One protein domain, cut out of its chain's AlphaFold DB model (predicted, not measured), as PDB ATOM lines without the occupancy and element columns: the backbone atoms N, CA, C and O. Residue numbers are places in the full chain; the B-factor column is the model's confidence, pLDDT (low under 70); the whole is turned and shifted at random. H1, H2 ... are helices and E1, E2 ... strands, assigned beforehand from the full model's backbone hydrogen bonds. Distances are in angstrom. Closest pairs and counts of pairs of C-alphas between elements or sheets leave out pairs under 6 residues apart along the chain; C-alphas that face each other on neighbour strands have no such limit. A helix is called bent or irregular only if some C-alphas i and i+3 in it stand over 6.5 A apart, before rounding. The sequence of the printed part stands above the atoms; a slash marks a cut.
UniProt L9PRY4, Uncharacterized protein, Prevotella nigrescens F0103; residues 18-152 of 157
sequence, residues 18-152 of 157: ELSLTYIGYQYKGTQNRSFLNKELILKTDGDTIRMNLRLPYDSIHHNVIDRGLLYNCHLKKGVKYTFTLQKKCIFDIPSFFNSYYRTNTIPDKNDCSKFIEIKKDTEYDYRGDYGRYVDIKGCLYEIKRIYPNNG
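Overview. This is residues 18 to 152 of the 157 residues of an uncharacterized protein of Prevotella nigrescens F0103 (UniProt L9PRY4). One six-stranded sheet, in the order E3, E2, E1, E4, E8, E7, curls round into a nearly closed barrel, its edge strands E3 and E7 coming together. At one end of it lie the short helix H1 and the small hairpin E5 and E6. The printed part has 135 residues with eight named strands and one named helix, in the order E1 E2 E3 E4 H1 E5 E6 E7 E8; both sheets are antiparallel. The class is mostly strand, though under half of the residues are in named elements. The whole is compact, with a radius of gyration of the C-alphas of 14.4 A and spans of 39 by 39 by 23 A.

Arrangement. Begin at E1, residues 18 to 30, which bends by 90 degrees at residue 22. Its residues 22 to 30 pair with E2, residues 36 to 44, in a hairpin; look at N 24 and O 42, 2.9 A. E3, residues 49 to 59, continues the meander, each strand the antiparallel neighbour of the one before; N 39 and O 54 are 2.8 A apart. E4, residues 81 to 88, pairs with residues 18 to 22 of E1, N 21 and O 82 at 2.8 A, and completes a Greek key, a meander whose first strand is the antiparallel neighbour of the fourth strand. H1, residues 101 to 104, is on the sheet but only grazes it with residues 101 to 102; too short for an O i to N i+4 pair, it has its 1 O i to N i+3 pair within range. E5, residues 106 to 108, and E6, residues 116 to 118, form a hairpin, N 107 and O 117 at 3.0 A. E7, residues 134 to 137, and E8, residues 140 to 148, form another, N 142 and O 135 at 2.8 A; N 85 of E4 and O 146 of E8 are 2.9 A apart. This is a folded sheet, bent back on itself: E3 and E2 face E4, E8 and E7, with E1 as the hinge. The closest C-alphas of E3 and E7, those of Leu 54 and Val 135, are 5.0 A apart.

Along the chain. Find C-alpha 18 at (-16.379, -5.351, 26.068), where E1 begins its 28.2 A. E2 spans 25.2 A, E3 29.8 A, E4 21.8 A and E8 21.6 A. E8 ends at C-alpha 148, (-20.488, -14.587, 23.395).

Size, cuts and confidence. The C-alphas farthest apart, of Asp 46 and Glu 124, are 41.5 A apart. The printed part has no cut. The links E3 to E4, E4 to H1 and E6 to E7 are long. Residues 151 to 152 have pLDDT under 70.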
ATOM      1  N   GLU A  18     -15.741  -4.079  25.735       93.50
ATOM      2  CA  GLU A  18     -16.379  -5.351  26.068       93.50
ATOM      3  C   GLU A  18     -17.388  -5.153  27.195       93.50
ATOM      4  O   GLU A  18     -17.051  -4.664  28.272       93.50
ATOM      5  N   LEU A  19     -18.639  -5.544  26.949       93.19
ATOM      6  CA  LEU A  19     -19.737  -5.400  27.900       93.19
ATOM      7  C   LEU A  19     -20.347  -6.765  28.201       93.19
ATOM      8  O   LEU A  19     -20.939  -7.389  27.323       93.19
ATOM      9  N   SER A  20     -20.238  -7.214  29.451       94.44
ATOM     10  CA  SER A  20     -20.860  -8.459  29.917       94.44
ATOM     11  C   SER A  20     -22.182  -8.177  30.629       94.44
ATOM     12  O   SER A  20     -22.192  -7.630  31.729       94.44
ATOM     13  N   LEU A  21     -23.295  -8.553  30.000       95.38
ATOM     14  CA  LEU A  21     -24.647  -8.120  30.341       95.38
ATOM     15  C   LEU A  21     -25.639  -9.284  30.320       95.38
ATOM     16  O   LEU A  21     -25.630 -10.099  29.402       95.38
ATOM     17  N   THR A  22     -26.551  -9.332  31.285       95.94
ATOM     18  CA  THR A  22     -27.668 -10.286  31.280       95.94
ATOM     19  C   THR A  22     -28.826  -9.732  30.463       95.94
ATOM     20  O   THR A  22     -29.319  -8.639  30.739       95.94
ATOM     21  N   TYR A  23     -29.289 -10.482  29.465       96.06
ATOM     22  CA  TYR A  23     -30.411 -10.065  28.632       96.06
ATOM     23  C   TYR A  23     -31.754 -10.296  29.329       96.06
ATOM     24  O   TYR A  23     -32.093 -11.417  29.705       96.06
ATOM     25  N   ILE A  24     -32.536  -9.229  29.492       97.06
ATOM     26  CA  ILE A  24     -33.812  -9.256  30.220       97.06
ATOM     27  C   ILE A  24     -35.005  -9.339  29.263       97.06
ATOM     28  O   ILE A  24     -36.032  -9.935  29.595       97.06
ATOM     29  N   GLY A  25     -34.875  -8.769  28.069       95.94
ATOM     30  CA  GLY A  25     -35.929  -8.723  27.063       95.94
ATOM     31  C   GLY A  25     -35.784  -7.502  26.168       95.94
ATOM     32  O   GLY A  25     -34.757  -6.826  26.180       95.94
ATOM     33  N   TYR A  26     -36.828  -7.207  25.406       96.81
ATOM     34  CA  TYR A  26     -36.864  -6.060  24.512       96.81
ATOM     35  C   TYR A  26     -38.246  -5.421  24.509       96.81
ATOM     36  O   TYR A  26     -39.233  -6.042  24.901       96.81
ATOM     37  N   GLN A  27     -38.305  -4.184  24.032       96.69
ATOM     38  CA  GLN A  27     -39.552  -3.507  23.701       96.69
ATOM     39  C   GLN A  27     -39.391  -2.721  22.404       96.69
ATOM     40  O   GLN A  27     -38.306  -2.213  22.111       96.69
ATOM     41  N   TYR A  28     -40.470  -2.611  21.634       96.06
ATOM     42  CA  TYR A  28     -40.491  -1.760  20.452       96.06
ATOM     43  C   TYR A  28     -40.886  -0.331  20.816       96.06
ATOM     44  O   TYR A  28     -41.777  -0.103  21.635       96.06
ATOM     45  N   LYS A  29     -40.227   0.635  20.179       95.50
ATOM     46  CA  LYS A  29     -40.553   2.059  20.247       95.50
ATOM     47  C   LYS A  29     -40.580   2.651  18.844       95.50
ATOM     48  O   LYS A  29     -39.810   2.240  17.974       95.50
ATOM     49  N   GLY A  30     -41.438   3.648  18.647       93.19
ATOM     50  CA  GLY A  30     -41.401   4.480  17.449       93.19
ATOM     51  C   GLY A  30     -40.064   5.211  17.320       93.19
ATOM     52  O   GLY A  30     -39.375   5.455  18.314       93.19
ATOM     53  N   THR A  31     -39.698   5.554  16.091       94.81
ATOM     54  CA  THR A  31     -38.516   6.372  15.793       94.81
ATOM     55  C   THR A  31     -38.930   7.706  15.172       94.81
ATOM     56  O   THR A  31     -40.117   7.979  14.997       94.81
ATOM     57  N   GLN A  32     -37.954   8.543  14.813       94.62
ATOM     58  CA  GLN A  32     -38.177   9.782  14.059       94.62
ATOM     59  C   GLN A  32     -38.341   9.541  12.538       94.62
ATOM     60  O   GLN A  32     -38.257  10.483  11.744       94.62
ATOM     61  N   ASN A  33     -38.557   8.283  12.133       93.56
ATOM     62  CA  ASN A  33     -38.841   7.847  10.769       93.56
ATOM     63  C   ASN A  33     -39.930   6.768  10.791       93.56
ATOM     64  O   ASN A  33     -39.772   5.731  11.434       93.56
ATOM     65  N   ARG A  34     -41.023   6.976  10.057       92.31
ATOM     66  CA  ARG A  34     -42.150   6.028   9.996       92.31
ATOM     67  C   ARG A  34     -41.785   4.641   9.463       92.31
ATOM     68  O   ARG A  34     -42.513   3.687   9.712       92.31
ATOM     69  N   SER A  35     -40.678   4.539   8.737       92.94
ATOM     70  CA  SER A  35     -40.218   3.315   8.081       92.94
ATOM     71  C   SER A  35     -39.162   2.567   8.917       92.94
ATOM     72  O   SER A  35     -38.549   1.607   8.449       92.94
ATOM     73  N   PHE A  36     -38.955   2.984  10.175       94.06
ATOM     74  CA  PHE A  36     -38.111   2.299  11.152       94.06
ATOM     75  C   PHE A  36     -38.783   2.181  12.521       94.06
ATOM     76  O   PHE A  36     -39.405   3.121  13.023       94.06
ATOM     77  N   LEU A  37     -38.532   1.058  13.191       95.00
ATOM     78  CA  LEU A  37     -38.809   0.870  14.612       95.00
ATOM     79  C   LEU A  37     -37.507   0.717  15.391       95.00
ATOM     80  O   LEU A  37     -36.503   0.214  14.888       95.00
ATOM     81  N   ASN A  38     -37.526   1.144  16.647       97.12
ATOM     82  CA  ASN A  38     -36.455   0.861  17.583       97.12
ATOM     83  C   ASN A  38     -36.811  -0.394  18.380       97.12
ATOM     84  O   ASN A  38     -37.777  -0.383  19.143       97.12
ATOM     85  N   LYS A  39     -36.019  -1.455  18.232       96.88
ATOM     86  CA  LYS A  39     -35.999  -2.586  19.158       96.88
ATOM     87  C   LYS A  39     -35.019  -2.252  20.276       96.88
ATOM     88  O   LYS A  39     -33.811  -2.423  20.133       96.88
ATOM     89  N   GLU A  40     -35.546  -1.758  21.388       97.75
ATOM     90  CA  GLU A  40     -34.745  -1.439  22.565       97.75
ATOM     91  C   GLU A  40     -34.507  -2.717  23.374       97.75
ATOM     92  O   GLU A  40     -35.418  -3.246  24.014       97.75
ATOM     93  N   LEU A  41     -33.274  -3.211  23.338       97.25
ATOM     94  CA  LEU A  41     -32.805  -4.328  24.143       97.25
ATOM     95  C   LEU A  41     -32.535  -3.845  25.569       97.25
ATOM     96  O   LEU A  41     -31.808  -2.874  25.790       97.25
ATOM     97  N   ILE A  42     -33.106  -4.553  26.539       97.75
ATOM     98  CA  ILE A  42     -32.959  -4.279  27.965       97.75
ATOM     99  C   ILE A  42     -31.944  -5.274  28.527       97.75
ATOM    100  O   ILE A  42     -32.181  -6.485  28.582       97.75
ATOM    101  N   LEU A  43     -30.794  -4.745  28.926       96.62
ATOM    102  CA  LEU A  43     -29.623  -5.492  29.360       96.62
ATOM    103  C   LEU A  43     -29.268  -5.062  30.785       96.62
ATOM    104  O   LEU A  43     -29.323  -3.879  31.106       96.62
ATOM    105  N   LYS A  44     -28.912  -6.002  31.656       96.50
ATOM    106  CA  LYS A  44     -28.632  -5.732  33.070       96.50
ATOM    107  C   LYS A  44     -27.178  -6.055  33.420       96.50
ATOM    108  O   LYS A  44     -26.680  -7.117  33.049       96.50
ATOM    109  N   THR A  45     -26.519  -5.149  34.135       91.31
ATOM    110  CA  THR A  45     -25.262  -5.400  34.858       91.31
ATOM    111  C   THR A  45     -25.568  -5.714  36.325       91.31
ATOM    112  O   THR A  45     -26.726  -5.707  36.747       91.31
ATOM    113  N   ASP A  46     -24.542  -5.947  37.140       84.19
ATOM    114  CA  ASP A  46     -24.725  -6.208  38.572       84.19
ATOM    115  C   ASP A  46     -25.355  -5.015  39.327       84.19
ATOM    116  O   ASP A  46     -25.967  -5.216  40.373       84.19
ATOM    117  N   GLY A  47     -25.286  -3.791  38.777       84.62
ATOM    118  CA  GLY A  47     -25.801  -2.575  39.426       84.62
ATOM    119  C   GLY A  47     -26.632  -1.623  38.558       84.62
ATOM    120  O   GLY A  47     -27.198  -0.680  39.100       84.62
ATOM    121  N   ASP A  48     -26.733  -1.832  37.242       92.81
ATOM    122  CA  ASP A  48     -27.392  -0.890  36.325       92.81
ATOM    123  C   ASP A  48     -28.153  -1.609  35.194       92.81
ATOM    124  O   ASP A  48     -27.975  -2.803  34.934       92.81
ATOM    125  N   THR A  49     -29.026  -0.873  34.508       93.94
ATOM    126  CA  THR A  49     -29.712  -1.309  33.290       93.94
ATOM    127  C   THR A  49     -29.212  -0.510  32.094       93.94
ATOM    128  O   THR A  49     -29.392   0.703  32.002       93.94
ATOM    129  N   ILE A  50     -28.645  -1.213  31.122       95.69
ATOM    130  CA  ILE A  50     -28.236  -0.662  29.836       95.69
ATOM    131  C   ILE A  50     -29.362  -0.880  28.825       95.69
ATOM    132  O   ILE A  50     -29.906  -1.977  28.689       95.69
ATOM    133  N   ARG A  51     -29.703   0.184  28.096       96.88
ATOM    134  CA  ARG A  51     -30.623   0.141  26.956       96.88
ATOM    135  C   ARG A  51     -29.804   0.250  25.678       96.88
ATOM    136  O   ARG A  51     -29.116   1.249  25.478       96.88
ATOM    137  N   MET A  52     -29.857  -0.796  24.864       97.38
ATOM    138  CA  MET A  52     -29.171  -0.877  23.580       97.38
ATOM    139  C   MET A  52     -30.224  -0.880  22.478       97.38
ATOM    140  O   MET A  52     -31.105  -1.733  22.457       97.38
ATOM    141  N   ASN A  53     -30.158   0.096  21.588       97.88
ATOM    142  CA  ASN A  53     -31.157   0.318  20.556       97.88
ATOM    143  C   ASN A  53     -30.711  -0.325  19.248       97.88
ATOM    144  O   ASN A  53     -29.609  -0.055  18.768       97.88
ATOM    145  N   LEU A  54     -31.585  -1.133  18.658       96.25
ATOM    146  CA  LEU A  54     -31.427  -1.679  17.317       96.25
ATOM    147  C   LEU A  54     -32.497  -1.067  16.408       96.25
ATOM    148  O   LEU A  54     -33.694  -1.252  16.631       96.25
ATOM    149  N   ARG A  55     -32.073  -0.337  15.375       94.94
ATOM    150  CA  ARG A  55     -32.986   0.293  14.410       94.94
ATOM    151  C   ARG A  55     -33.322  -0.705  13.309       94.94
ATOM    152  O   ARG A  55     -32.451  -1.084  12.530       94.94
ATOM    153  N   LEU A  56     -34.581  -1.124  13.267       93.56
ATOM    154  CA  LEU A  56     -35.075  -2.143  12.350       93.56
ATOM    155  C   LEU A  56     -35.961  -1.523  11.271       93.56
ATOM    156  O   LEU A  56     -36.810  -0.689  11.606       93.56
ATOM    157  N   PRO A  57     -35.804  -1.937  10.002       93.00
ATOM    158  CA  PRO A  57     -36.759  -1.621   8.952       93.00
ATOM    159  C   PRO A  57     -38.176  -2.027   9.346       93.00
ATOM    160  O   PRO A  57     -38.402  -3.130   9.857       93.00
ATOM    161  N   TYR A  58     -39.123  -1.139   9.076       92.88
ATOM    162  CA  TYR A  58     -40.529  -1.354   9.364       92.88
ATOM    163  C   TYR A  58     -41.385  -0.967   8.163       92.88
ATOM    164  O   TYR A  58     -41.371   0.176   7.703       92.88
ATOM    165  N   ASP A  59     -42.130  -1.942   7.659       90.00
ATOM    166  CA  ASP A  59     -43.150  -1.733   6.650       90.00
ATOM    167  C   ASP A  59     -44.403  -1.197   7.339       90.00
ATOM    168  O   ASP A  59     -45.179  -1.942   7.940       90.00
ATOM    169  N   SER A  60     -44.584   0.119   7.272       85.38
ATOM    170  CA  SER A  60     -45.731   0.786   7.893       85.38
ATOM    171  C   SER A  60     -47.074   0.471   7.225       85.38
ATOM    172  O   SER A  60     -48.101   0.682   7.862       85.38
ATOM    173  N   ILE A  61     -47.080  -0.040   5.987       86.25
ATOM    174  CA  ILE A  61     -48.302  -0.399   5.250       86.25
ATOM    175  C   ILE A  61     -48.772  -1.788   5.679       86.25
ATOM    176  O   ILE A  61     -49.942  -1.978   6.000       86.25
ATOM    177  N   HIS A  62     -47.854  -2.754   5.718       88.88
ATOM    178  CA  HIS A  62     -48.162  -4.145   6.065       88.88
ATOM    179  C   HIS A  62     -47.944  -4.467   7.551       88.88
ATOM    180  O   HIS A  62     -48.104  -5.615   7.960       88.88
ATOM    181  N   HIS A  63     -47.562  -3.473   8.357       87.81
ATOM    182  CA  HIS A  63     -47.235  -3.614   9.778       87.81
ATOM    183  C   HIS A  63     -46.179  -4.694  10.065       87.81
ATOM    184  O   HIS A  63     -46.250  -5.402  11.070       87.81
ATOM    185  N   ASN A  64     -45.173  -4.811   9.194       89.75
ATOM    186  CA  ASN A  64     -44.168  -5.870   9.266       89.75
ATOM    187  C   ASN A  64     -42.792  -5.332   9.686       89.75
ATOM    188  O   ASN A  64     -42.304  -4.348   9.133       89.75
ATOM    189  N   VAL A  65     -42.137  -6.001  10.637       90.06
ATOM    190  CA  VAL A  65     -40.780  -5.663  11.094       90.06
ATOM    191  C   VAL A  65     -39.788  -6.635  10.474       90.06
ATOM    192  O   VAL A  65     -39.884  -7.841  10.695       90.06
ATOM    193  N   ILE A  66     -38.783  -6.129   9.757       88.06
ATOM    194  CA  ILE A  66     -37.679  -6.977   9.291       88.06
ATOM    195  C   ILE A  66     -36.639  -7.080  10.406       88.06
ATOM    196  O   ILE A  66     -35.726  -6.259  10.506       88.06
ATOM    197  N   ASP A  67     -36.757  -8.121  11.226       89.00
ATOM    198  CA  ASP A  67     -35.806  -8.439  12.292       89.00
ATOM    199  C   ASP A  67     -34.978  -9.679  11.939       89.00
ATOM    200  O   ASP A  67     -35.426 -10.816  12.071       89.00
ATOM    201  N   ARG A  68     -33.743  -9.454  11.487       86.94
ATOM    202  CA  ARG A  68     -32.788 -10.524  11.156       86.94
ATOM    203  C   ARG A  68     -31.845 -10.852  12.313       86.94
ATOM    204  O   ARG A  68     -30.775 -11.389  12.058       86.94
ATOM    205  N   GLY A  69     -32.194 -10.494  13.549       87.94
ATOM    206  CA  GLY A  69     -31.347 -10.700  14.724       87.94
ATOM    207  C   GLY A  69     -30.110  -9.799  14.757       87.94
ATOM    208  O   GLY A  69     -29.880  -8.976  13.872       87.94
ATOM    209  N   LEU A  70     -29.305  -9.948  15.809       90.44
ATOM    210  CA  LEU A  70     -28.032  -9.245  15.974       90.44
ATOM    211  C   LEU A  70     -26.904 -10.001  15.275       90.44
ATOM    212  O   LEU A  70     -26.934 -11.223  15.253       90.44
ATOM    213  N   LEU A  71     -25.890  -9.293  14.772       87.19
ATOM    214  CA  LEU A  71     -24.638  -9.873  14.253       87.19
ATOM    215  C   LEU A  71     -24.846 -11.199  13.485       87.19
ATOM    216  O   LEU A  71     -24.446 -12.261  13.958       87.19
ATOM    217  N   TYR A  72     -25.479 -11.136  12.311       74.25
ATOM    218  CA  TYR A  72     -25.803 -12.317  11.498       74.25
ATOM    219  C   TYR A  72     -26.764 -13.322  12.176       74.25
ATOM    220  O   TYR A  72     -26.455 -14.506  12.289       74.25
ATOM    221  N   ASN A  73     -27.969 -12.875  12.554       82.56
ATOM    222  CA  ASN A  73     -29.068 -13.744  13.019       82.56
ATOM    223  C   ASN A  73     -28.939 -14.342  14.427       82.56
ATOM    224  O   ASN A  73     -29.595 -15.326  14.758       82.56
ATOM    225  N   CYS A  74     -28.163 -13.706  15.302       86.94
ATOM    226  CA  CYS A  74     -28.153 -14.015  16.725       86.94
ATOM    227  C   CYS A  74     -29.370 -13.388  17.430       86.94
ATOM    228  O   CYS A  74     -29.458 -12.164  17.571       86.94
ATOM    229  N   HIS A  75     -30.293 -14.211  17.935       89.19
ATOM    230  CA  HIS A  75     -31.384 -13.744  18.802       89.19
ATOM    231  C   HIS A  75     -31.113 -14.096  20.258       89.19
ATOM    232  O   HIS A  75     -30.994 -15.264  20.620       89.19
ATOM    233  N   LEU A  76     -31.030 -13.077  21.109       91.81
ATOM    234  CA  LEU A  76     -30.698 -13.242  22.523       91.81
ATOM    235  C   LEU A  76     -31.807 -13.993  23.281       91.81
ATOM    236  O   LEU A  76     -32.996 -13.711  23.122       91.81
ATOM    237  N   LYS A  77     -31.413 -14.902  24.173       92.62
ATOM    238  CA  LYS A  77     -32.293 -15.659  25.066       92.62
ATOM    239  C   LYS A  77     -32.375 -14.984  26.432       92.62
ATOM    240  O   LYS A  77     -31.360 -14.679  27.060       92.62
ATOM    241  N   LYS A  78     -33.599 -14.740  26.903       93.81
ATOM    242  CA  LYS A  78     -33.858 -14.085  28.193       93.81
ATOM    243  C   LYS A  78     -33.188 -14.845  29.346       93.81
ATOM    244  O   LYS A  78     -33.247 -16.071  29.401       93.81
ATOM    245  N   GLY A  79     -32.575 -14.105  30.266       93.31
ATOM    246  CA  GLY A  79     -31.861 -14.624  31.434       93.31
ATOM    247  C   GLY A  79     -30.415 -15.054  31.167       93.31
ATOM    248  O   GLY A  79     -29.698 -15.347  32.119       93.31
ATOM    249  N   VAL A  80     -29.959 -15.071  29.910       93.56
ATOM    250  CA  VAL A  80     -28.578 -15.437  29.568       93.56
ATOM    251  C   VAL A  80     -27.663 -14.214  29.661       93.56
ATOM    252  O   VAL A  80     -28.024 -13.115  29.232       93.56
ATOM    253  N   LYS A  81     -26.467 -14.414  30.227       94.56
ATOM    254  CA  LYS A  81     -25.385 -13.424  30.247       94.56
ATOM    255  C   LYS A  81     -24.592 -13.499  28.945       94.56
ATOM    256  O   LYS A  81     -24.088 -14.564  28.596       94.56
ATOM    257  N   TYR A  82     -24.478 -12.366  28.263       93.81
ATOM    258  CA  TYR A  82     -23.724 -12.208  27.028       93.81
ATOM    259  C   TYR A  82     -22.593 -11.202  27.198       93.81
ATOM    260  O   TYR A  82     -22.782 -10.152  27.802       93.81
ATOM    261  N   THR A  83     -21.444 -11.486  26.603       94.75
ATOM    262  CA  THR A  83     -20.358 -10.536  26.384       94.75
ATOM    263  C   THR A  83     -20.449 -10.009  24.957       94.75
ATOM    264  O   THR A  83     -20.296 -10.764  23.994       94.75
ATOM    265  N   PHE A  84     -20.713  -8.713  24.828       94.94
ATOM    266  CA  PHE A  84     -20.692  -7.982  23.568       94.94
ATOM    267  C   PHE A  84     -19.331  -7.327  23.396       94.94
ATOM    268  O   PHE A  84     -18.912  -6.550  24.251       94.94
ATOM    269  N   THR A  85     -18.677  -7.590  22.273       95.50
ATOM    270  CA  THR A  85     -17.528  -6.805  21.828       95.50
ATOM    271  C   THR A  85     -18.042  -5.741  20.868       95.50
ATOM    272  O   THR A  85     -18.492  -6.062  19.764       95.50
ATOM    273  N   LEU A  86     -18.002  -4.483  21.293       96.25
ATOM    274  CA  LEU A  86     -18.507  -3.328  20.561       96.25
ATOM    275  C   LEU A  86     -17.345  -2.466  20.086       96.25
ATOM    276  O   LEU A  86     -16.381  -2.261  20.813       96.25
ATOM    277  N   GLN A  87     -17.439  -1.925  18.879       95.81
ATOM    278  CA  GLN A  87     -16.487  -0.937  18.382       95.81
ATOM    279  C   GLN A  87     -17.231   0.340  18.019       95.81
ATOM    280  O   GLN A  87     -18.184   0.287  17.240       95.81
ATOM    281  N   LYS A  88     -16.778   1.489  18.531       95.81
ATOM    282  CA  LYS A  88     -17.335   2.784  18.116       95.81
ATOM    283  C   LYS A  88     -17.235   2.952  16.604       95.81
ATOM    284  O   LYS A  88     -16.192   2.681  15.998       95.81
ATOM    285  N   LYS A  89     -18.322   3.410  15.992       94.44
ATOM    286  CA  LYS A  89     -18.448   3.504  14.538       94.44
ATOM    287  C   LYS A  89     -18.901   4.902  14.149       94.44
ATOM    288  O   LYS A  89     -19.898   5.385  14.668       94.44
ATOM    289  N   CYS A  90     -18.196   5.535  13.214       93.81
ATOM    290  CA  CYS A  90     -18.678   6.780  12.632       93.81
ATOM    291  C   CYS A  90     -19.904   6.504  11.752       93.81
ATOM    292  O   CYS A  90     -19.909   5.545  10.977       93.81
ATOM    293  N   ILE A  91     -20.911   7.374  11.791       92.06
ATOM    294  CA  ILE A  91     -22.124   7.224  10.965       92.06
ATOM    295  C   ILE A  91     -21.804   7.152   9.466       92.06
ATOM    296  O   ILE A  91     -22.420   6.386   8.727       92.06
ATOM    297  N   PHE A  92     -20.822   7.930   9.008       90.31
ATOM    298  CA  PHE A  92     -20.391   7.940   7.609       90.31
ATOM    299  C   PHE A  92     -19.620   6.683   7.181       90.31
ATOM    300  O   PHE A  92     -19.496   6.452   5.983       90.31
ATOM    301  N   ASP A  93     -19.187   5.842   8.125       92.56
ATOM    302  CA  ASP A  93     -18.585   4.540   7.826       92.56
ATOM    303  C   ASP A  93     -19.641   3.444   7.590       92.56
ATOM    304  O   ASP A  93     -19.282   2.306   7.270       92.56
ATOM    305  N   ILE A  94     -20.932   3.730   7.809       91.38
ATOM    306  CA  ILE A  94     -22.006   2.823   7.399       91.38
ATOM    307  C   ILE A  94     -22.194   2.979   5.885       91.38
ATOM    308  O   ILE A  94     -22.431   4.103   5.428       91.38
ATOM    309  N   PRO A  95     -22.135   1.887   5.099       90.62
ATOM    310  CA  PRO A  95     -22.297   1.976   3.656       90.62
ATOM    311  C   PRO A  95     -23.612   2.655   3.265       90.62
ATOM    312  O   PRO A  95     -24.683   2.292   3.753       90.62
ATOM    313  N   SER A  96     -23.543   3.643   2.371       86.38
ATOM    314  CA  SER A  96     -24.706   4.446   1.967       86.38
ATOM    315  C   SER A  96     -25.819   3.602   1.352       86.38
ATOM    316  O   SER A  96     -26.986   3.839   1.643       86.38
ATOM    317  N   PHE A  97     -25.456   2.576   0.579       84.62
ATOM    318  CA  PHE A  97     -26.397   1.664  -0.066       84.62
ATOM    319  C   PHE A  97     -27.219   0.823   0.920       84.62
ATOM    320  O   PHE A  97     -28.169   0.169   0.500       84.62
ATOM    321  N   PHE A  98     -26.877   0.827   2.216       87.56
ATOM    322  CA  PHE A  98     -27.720   0.197   3.223       87.56
ATOM    323  C   PHE A  98     -28.993   0.994   3.524       87.56
ATOM    324  O   PHE A  98     -29.873   0.461   4.181       87.56
ATOM    325  N   ASN A  99     -29.121   2.264   3.125       85.00
ATOM    326  CA  ASN A  99     -30.286   3.090   3.481       85.00
ATOM    327  C   ASN A  99     -30.619   3.039   4.993       85.00
ATOM    328  O   ASN A  99     -31.772   2.924   5.389       85.00
ATOM    329  N   SER A 100     -29.602   3.051   5.863       90.62
ATOM    330  CA  SER A 100     -29.786   2.837   7.306       90.62
ATOM    331  C   SER A 100     -30.405   4.038   8.026       90.62
ATOM    332  O   SER A 100     -30.203   5.188   7.628       90.62
ATOM    333  N   TYR A 101     -31.089   3.779   9.150       93.81
ATOM    334  CA  TYR A 101     -31.634   4.835  10.014       93.81
ATOM    335  C   TYR A 101     -30.546   5.828  10.413       93.81
ATOM    336  O   TYR A 101     -30.721   7.032  10.285       93.81
ATOM    337  N   TYR A 102     -29.382   5.322  10.822       94.50
ATOM    338  CA  TYR A 102     -28.260   6.157  11.231       94.50
ATOM    339  C   TYR A 102     -27.795   7.098  10.111       94.50
ATOM    340  O   TYR A 102     -27.486   8.250  10.377       94.50
ATOM    341  N   ARG A 103     -27.798   6.671   8.844       91.44
ATOM    342  CA  ARG A 103     -27.411   7.533   7.711       91.44
ATOM    343  C   ARG A 103     -28.457   8.599   7.376       91.44
ATOM    344  O   ARG A 103     -28.097   9.664   6.883       91.44
ATOM    345  N   THR A 104     -29.729   8.311   7.620       91.50
ATOM    346  CA  THR A 104     -30.852   9.169   7.229       91.50
ATOM    347  C   THR A 104     -31.279  10.137   8.326       91.50
ATOM    348  O   THR A 104     -31.556  11.305   8.055       91.50
ATOM    349  N   ASN A 105     -31.367   9.641   9.556       95.38
ATOM    350  CA  ASN A 105     -32.063  10.265  10.675       95.38
ATOM    351  C   ASN A 105     -31.118  10.789  11.748       95.38
ATOM    352  O   ASN A 105     -31.550  11.005  12.877       95.38
ATOM    353  N   THR A 106     -29.839  10.987  11.434       95.12
ATOM    354  CA  THR A 106     -28.887  11.479  12.427       95.12
ATOM    355  C   THR A 106     -27.982  12.573  11.885       95.12
ATOM    356  O   THR A 106     -27.676  12.622  10.692       95.12
ATOM    357  N   ILE A 107     -27.553  13.453  12.788       95.00
ATOM    358  CA  ILE A 107     -26.469  14.407  12.557       95.00
ATOM    359  C   ILE A 107     -25.318  13.998  13.489       95.00
ATOM    360  O   ILE A 107     -25.521  14.012  14.708       95.00
ATOM    361  N   PRO A 108     -24.143  13.605  12.955       94.81
ATOM    362  CA  PRO A 108     -23.005  13.221  13.781       94.81
ATOM    363  C   PRO A 108     -22.460  14.422  14.558       94.81
ATOM    364  O   PRO A 108     -22.445  15.550  14.058       94.81
ATOM    365  N   ASP A 109     -21.983  14.169  15.775       93.75
ATOM    366  CA  ASP A 109     -21.268  15.165  16.565       93.75
ATOM    367  C   ASP A 109     -19.935  15.535  15.890       93.75
ATOM    368  O   ASP A 109     -19.274  14.705  15.260       93.75
ATOM    369  N   LYS A 110     -19.540  16.807  16.006       90.62
ATOM    370  CA  LYS A 110     -18.337  17.334  15.343       90.62
ATOM    371  C   LYS A 110     -17.037  16.796  15.945       90.62
ATOM    372  O   LYS A 110     -16.038  16.729  15.238       90.62
ATOM    373  N   ASN A 111     -17.049  16.451  17.230       91.81
ATOM    374  CA  ASN A 111     -15.873  16.030  17.989       91.81
ATOM    375  C   ASN A 111     -15.808  14.505  18.157       91.81
ATOM    376  O   ASN A 111     -14.728  13.955  18.350       91.81
ATOM    377  N   ASP A 112     -16.950  13.817  18.087       92.44
ATOM    378  CA  ASP A 112     -17.040  12.358  18.127       92.44
ATOM    379  C   ASP A 112     -18.043  11.861  17.078       92.44
ATOM    380  O   ASP A 112     -19.244  11.794  17.324       92.44
ATOM    381  N   CYS A 113     -17.540  11.448  15.913       93.12
ATOM    382  CA  CYS A 113     -18.345  10.973  14.781       93.12
ATOM    383  C   CYS A 113     -19.284   9.788  15.101       93.12
ATOM    384  O   CYS A 113     -20.148   9.454  14.281       93.12
ATOM    385  N   SER A 114     -19.051   9.089  16.221       94.56
ATOM    386  CA  SER A 114     -19.890   7.983  16.680       94.56
ATOM    387  C   SER A 114     -21.085   8.469  17.487       94.56
ATOM    388  O   SER A 114     -22.094   7.774  17.561       94.56
ATOM    389  N   LYS A 115     -21.008   9.666  18.072       96.75
ATOM    390  CA  LYS A 115     -22.134  10.309  18.741       96.75
ATOM    391  C   LYS A 115     -22.994  11.049  17.739       96.75
ATOM    392  O   LYS A 115     -22.509  11.533  16.716       96.75
ATOM    393  N   PHE A 116     -24.276  11.154  18.049       96.31
ATOM    394  CA  PHE A 116     -25.218  11.816  17.170       96.31
ATOM    395  C   PHE A 116     -26.444  12.342  17.894       96.31
ATOM    396  O   PHE A 116     -26.789  11.907  18.992       96.31
ATOM    397  N   ILE A 117     -27.128  13.254  17.215       96.00
ATOM    398  CA  ILE A 117     -28.501  13.637  17.531       96.00
ATOM    399  C   ILE A 117     -29.440  13.067  16.471       96.00
ATOM    400  O   ILE A 117     -29.074  12.958  15.299       96.00
ATOM    401  N   GLU A 118     -30.646  12.690  16.886       96.00
ATOM    402  CA  GLU A 118     -31.681  12.207  15.972       96.00
ATOM    403  C   GLU A 118     -32.438  13.380  15.334       96.00
ATOM    404  O   GLU A 118     -32.718  14.384  15.989       96.00
ATOM    405  N   ILE A 119     -32.804  13.234  14.061       96.25
ATOM    406  CA  ILE A 119     -33.641  14.178  13.317       96.25
ATOM    407  C   ILE A 119     -34.854  13.475  12.712       96.25
ATOM    408  O   ILE A 119     -34.803  12.301  12.329       96.25
ATOM    409  N   LYS A 120     -35.950  14.226  12.577       96.06
ATOM    410  CA  LYS A 120     -37.159  13.754  11.905       96.06
ATOM    411  C   LYS A 120     -36.996  13.823  10.397       96.06
ATOM    412  O   LYS A 120     -36.847  14.902   9.831       96.06
ATOM    413  N   LYS A 121     -37.025  12.654   9.762       93.12
ATOM    414  CA  LYS A 121     -36.925  12.505   8.312       93.12
ATOM    415  C   LYS A 121     -37.501  11.157   7.917       93.12
ATOM    416  O   LYS A 121     -36.915  10.130   8.238       93.12
ATOM    417  N   ASP A 122     -38.640  11.173   7.243       90.56
ATOM    418  CA  ASP A 122     -39.230   9.954   6.702       90.56
ATOM    419  C   ASP A 122     -38.526   9.556   5.403       90.56
ATOM    420  O   ASP A 122     -38.079  10.409   4.631       90.56
ATOM    421  N   THR A 123     -38.435   8.251   5.160       85.81
ATOM    422  CA  THR A 123     -37.920   7.690   3.905       85.81
ATOM    423  C   THR A 123     -38.824   6.595   3.379       85.81
ATOM    424  O   THR A 123     -39.594   5.988   4.126       85.81
ATOM    425  N   GLU A 124     -38.712   6.333   2.083       81.56
ATOM    426  CA  GLU A 124     -39.318   5.161   1.460       81.56
ATOM    427  C   GLU A 124     -38.711   3.863   2.003       81.56
ATOM    428  O   GLU A 124     -37.581   3.829   2.502       81.56
ATOM    429  N   TYR A 125     -39.496   2.794   1.917       78.75
ATOM    430  CA  TYR A 125     -39.131   1.462   2.374       78.75
ATOM    431  C   TYR A 125     -38.299   0.734   1.296       78.75
ATOM    432  O   TYR A 125     -38.827  -0.065   0.531       78.75
ATOM    433  N   ASP A 126     -36.995   1.030   1.215       83.94
ATOM    434  CA  ASP A 126     -36.014   0.352   0.332       83.94
ATOM    435  C   ASP A 126     -34.751  -0.024   1.121       83.94
ATOM    436  O   ASP A 126     -33.662   0.525   0.942       83.94
ATOM    437  N   TYR A 127     -34.911  -0.925   2.083       82.06
ATOM    438  CA  TYR A 127     -33.877  -1.253   3.057       82.06
ATOM    439  C   TYR A 127     -33.034  -2.453   2.623       82.06
ATOM    440  O   TYR A 127     -33.542  -3.553   2.408       82.06
ATOM    441  N   ARG A 128     -31.717  -2.245   2.519       81.88
ATOM    442  CA  ARG A 128     -30.728  -3.239   2.095       81.88
ATOM    443  C   ARG A 128     -29.630  -3.380   3.152       81.88
ATOM    444  O   ARG A 128     -29.212  -2.412   3.768       81.88
ATOM    445  N   GLY A 129     -29.112  -4.588   3.334       81.94
ATOM    446  CA  GLY A 129     -27.966  -4.836   4.213       81.94
ATOM    447  C   GLY A 129     -28.304  -5.409   5.590       81.94
ATOM    448  O   GLY A 129     -29.394  -5.926   5.833       81.94
ATOM    449  N   ASP A 130     -27.297  -5.386   6.460       82.50
ATOM    450  CA  ASP A 130     -27.278  -6.070   7.755       82.50
ATOM    451  C   ASP A 130     -27.364  -5.054   8.902       82.50
ATOM    452  O   ASP A 130     -26.358  -4.617   9.467       82.50
ATOM    453  N   TYR A 131     -28.591  -4.636   9.216       85.31
ATOM    454  CA  TYR A 131     -28.864  -3.668  10.285       85.31
ATOM    455  C   TYR A 131     -28.571  -4.225  11.677       85.31
ATOM    456  O   TYR A 131     -28.191  -3.468  12.565       85.31
ATOM    457  N   GLY A 132     -28.672  -5.549  11.837       88.56
ATOM    458  CA  GLY A 132     -28.417  -6.281  13.078       88.56
ATOM    459  C   GLY A 132     -27.012  -6.106  13.648       88.56
ATOM    460  O   GLY A 132     -26.755  -6.448  14.802       88.56
ATOM    461  N   ARG A 133     -26.075  -5.582  12.855       91.75
ATOM    462  CA  ARG A 133     -24.700  -5.324  13.285       91.75
ATOM    463  C   ARG A 133     -24.515  -3.986  13.994       91.75
ATOM    464  O   ARG A 133     -23.512  -3.813  14.682       91.75
ATOM    465  N   TYR A 134     -25.432  -3.039  13.818       94.94
ATOM    466  CA  TYR A 134     -25.291  -1.689  14.355       94.94
ATOM    467  C   TYR A 134     -26.285  -1.452  15.475       94.94
ATOM    468  O   TYR A 134     -27.481  -1.683  15.318       94.94
ATOM    469  N   VAL A 135     -25.782  -0.950  16.594       96.88
ATOM    470  CA  VAL A 135     -26.594  -0.596  17.754       96.88
ATOM    471  C   VAL A 135     -26.155   0.745  18.301       96.88
ATOM    472  O   VAL A 135     -24.993   1.129  18.159       96.88
ATOM    473  N   ASP A 136     -27.066   1.448  18.962       96.88
ATOM    474  CA  ASP A 136     -26.721   2.651  19.709       96.88
ATOM    475  C   ASP A 136     -26.987   2.499  21.206       96.88
ATOM    476  O   ASP A 136     -27.949   1.861  21.637       96.88
ATOM    477  N   ILE A 137     -26.098   3.081  22.007       96.25
ATOM    478  CA  ILE A 137     -26.226   3.170  23.461       96.25
ATOM    479  C   ILE A 137     -26.063   4.642  23.820       96.25
ATOM    480  O   ILE A 137     -25.019   5.236  23.554       96.25
ATOM    481  N   LYS A 138     -27.103   5.242  24.413       94.06
ATOM    482  CA  LYS A 138     -27.112   6.658  24.839       94.06
ATOM    483  C   LYS A 138     -26.653   7.630  23.727       94.06
ATOM    484  O   LYS A 138     -25.876   8.544  23.987       94.06
ATOM    485  N   GLY A 139     -27.117   7.421  22.489       95.00
ATOM    486  CA  GLY A 139     -26.797   8.289  21.344       95.00
ATOM    487  C   GLY A 139     -25.379   8.126  20.780       95.00
ATOM    488  O   GLY A 139     -24.917   8.988  20.039       95.00
ATOM    489  N   CYS A 140     -24.675   7.047  21.133       96.50
ATOM    490  CA  CYS A 140     -23.387   6.668  20.552       96.50
ATOM    491  C   CYS A 140     -23.539   5.366  19.759       96.50
ATOM    492  O   CYS A 140     -24.104   4.395  20.263       96.50
ATOM    493  N   LEU A 141     -23.066   5.369  18.514       97.19
ATOM    494  CA  LEU A 141     -23.160   4.283  17.549       97.19
ATOM    495  C   LEU A 141     -21.995   3.299  17.701       97.19
ATOM    496  O   LEU A 141     -20.817   3.665  17.648       97.19
ATOM    497  N   TYR A 142     -22.351   2.023  17.767       96.94
ATOM    498  CA  TYR A 142     -21.425   0.909  17.849       96.94
ATOM    499  C   TYR A 142     -21.697  -0.112  16.743       96.94
ATOM    500  O   TYR A 142     -22.837  -0.394  16.375       96.94
ATOM    501  N   GLU A 143     -20.623  -0.702  16.233       95.50
ATOM    502  CA  GLU A 143     -20.657  -1.932  15.451       95.50
ATOM    503  C   GLU A 143     -20.390  -3.106  16.397       95.50
ATOM    504  O   GLU A 143     -19.366  -3.142  17.087       95.50
ATOM    505  N   ILE A 144     -21.294  -4.080  16.425       95.25
ATOM    506  CA  ILE A 144     -21.077  -5.330  17.143       95.25
ATOM    507  C   ILE A 144     -20.030  -6.130  16.366       95.25
ATOM    508  O   ILE A 144     -20.210  -6.436  15.189       95.25
ATOM    509  N   LYS A 145     -18.922  -6.473  17.021       93.75
ATOM    510  CA  LYS A 145     -17.866  -7.327  16.460       93.75
ATOM    511  C   LYS A 145     -18.023  -8.778  16.863       93.75
ATOM    512  O   LYS A 145     -17.688  -9.669  16.090       93.75
ATOM    513  N   ARG A 146     -18.525  -9.013  18.074       92.25
ATOM    514  CA  ARG A 146     -18.715 -10.351  18.624       92.25
ATOM    515  C   ARG A 146     -19.808 -10.355  19.683       92.25
ATOM    516  O   ARG A 146     -19.973  -9.377  20.410       92.25
ATOM    517  N   ILE A 147     -20.503 -11.484  19.781       92.69
ATOM    518  CA  ILE A 147     -21.409 -11.825  20.877       92.69
ATOM    519  C   ILE A 147     -20.972 -13.197  21.407       92.69
ATOM    520  O   ILE A 147     -20.755 -14.128  20.630       92.69
ATOM    521  N   TYR A 148     -20.799 -13.325  22.719       90.62
ATOM    522  CA  TYR A 148     -20.488 -14.587  23.395       90.62
ATOM    523  C   TYR A 148     -21.459 -14.798  24.566       90.62
ATOM    524  O   TYR A 148     -21.750 -13.820  25.236       90.62
ATOM    525  N   PRO A 149     -21.952 -16.012  24.863       88.88
ATOM    526  CA  PRO A 149     -21.754 -17.248  24.112       88.88
ATOM    527  C   PRO A 149     -22.441 -17.197  22.742       88.88
ATOM    528  O   PRO A 149     -23.584 -16.762  22.630       88.88
ATOM    529  N   ASN A 150     -21.761 -17.698  21.707       71.81
ATOM    530  CA  ASN A 150     -22.314 -17.772  20.344       71.81
ATOM    531  C   ASN A 150     -23.492 -18.770  20.254       71.81
ATOM    532  O   ASN A 150     -24.352 -18.679  19.389       71.81
ATOM    533  N   ASN A 151     -23.569 -19.690  21.220       60.72
ATOM    534  CA  ASN A 151     -24.576 -20.749  21.310       60.72
ATOM    535  C   ASN A 151     -25.811 -20.305  22.116       60.72
ATOM    536  O   ASN A 151     -26.740 -21.083  22.313       60.72
ATOM    537  N   GLY A 152     -25.793 -19.080  22.654       55.34
ATOM    538  CA  GLY A 152     -26.941 -18.502  23.344       55.34
ATOM    539  C   GLY A 152     -27.967 -17.903  22.383       55.34
ATOM    540  O   GLY A 152     -29.050 -17.540  22.835       55.34
TER     541      GLY A 152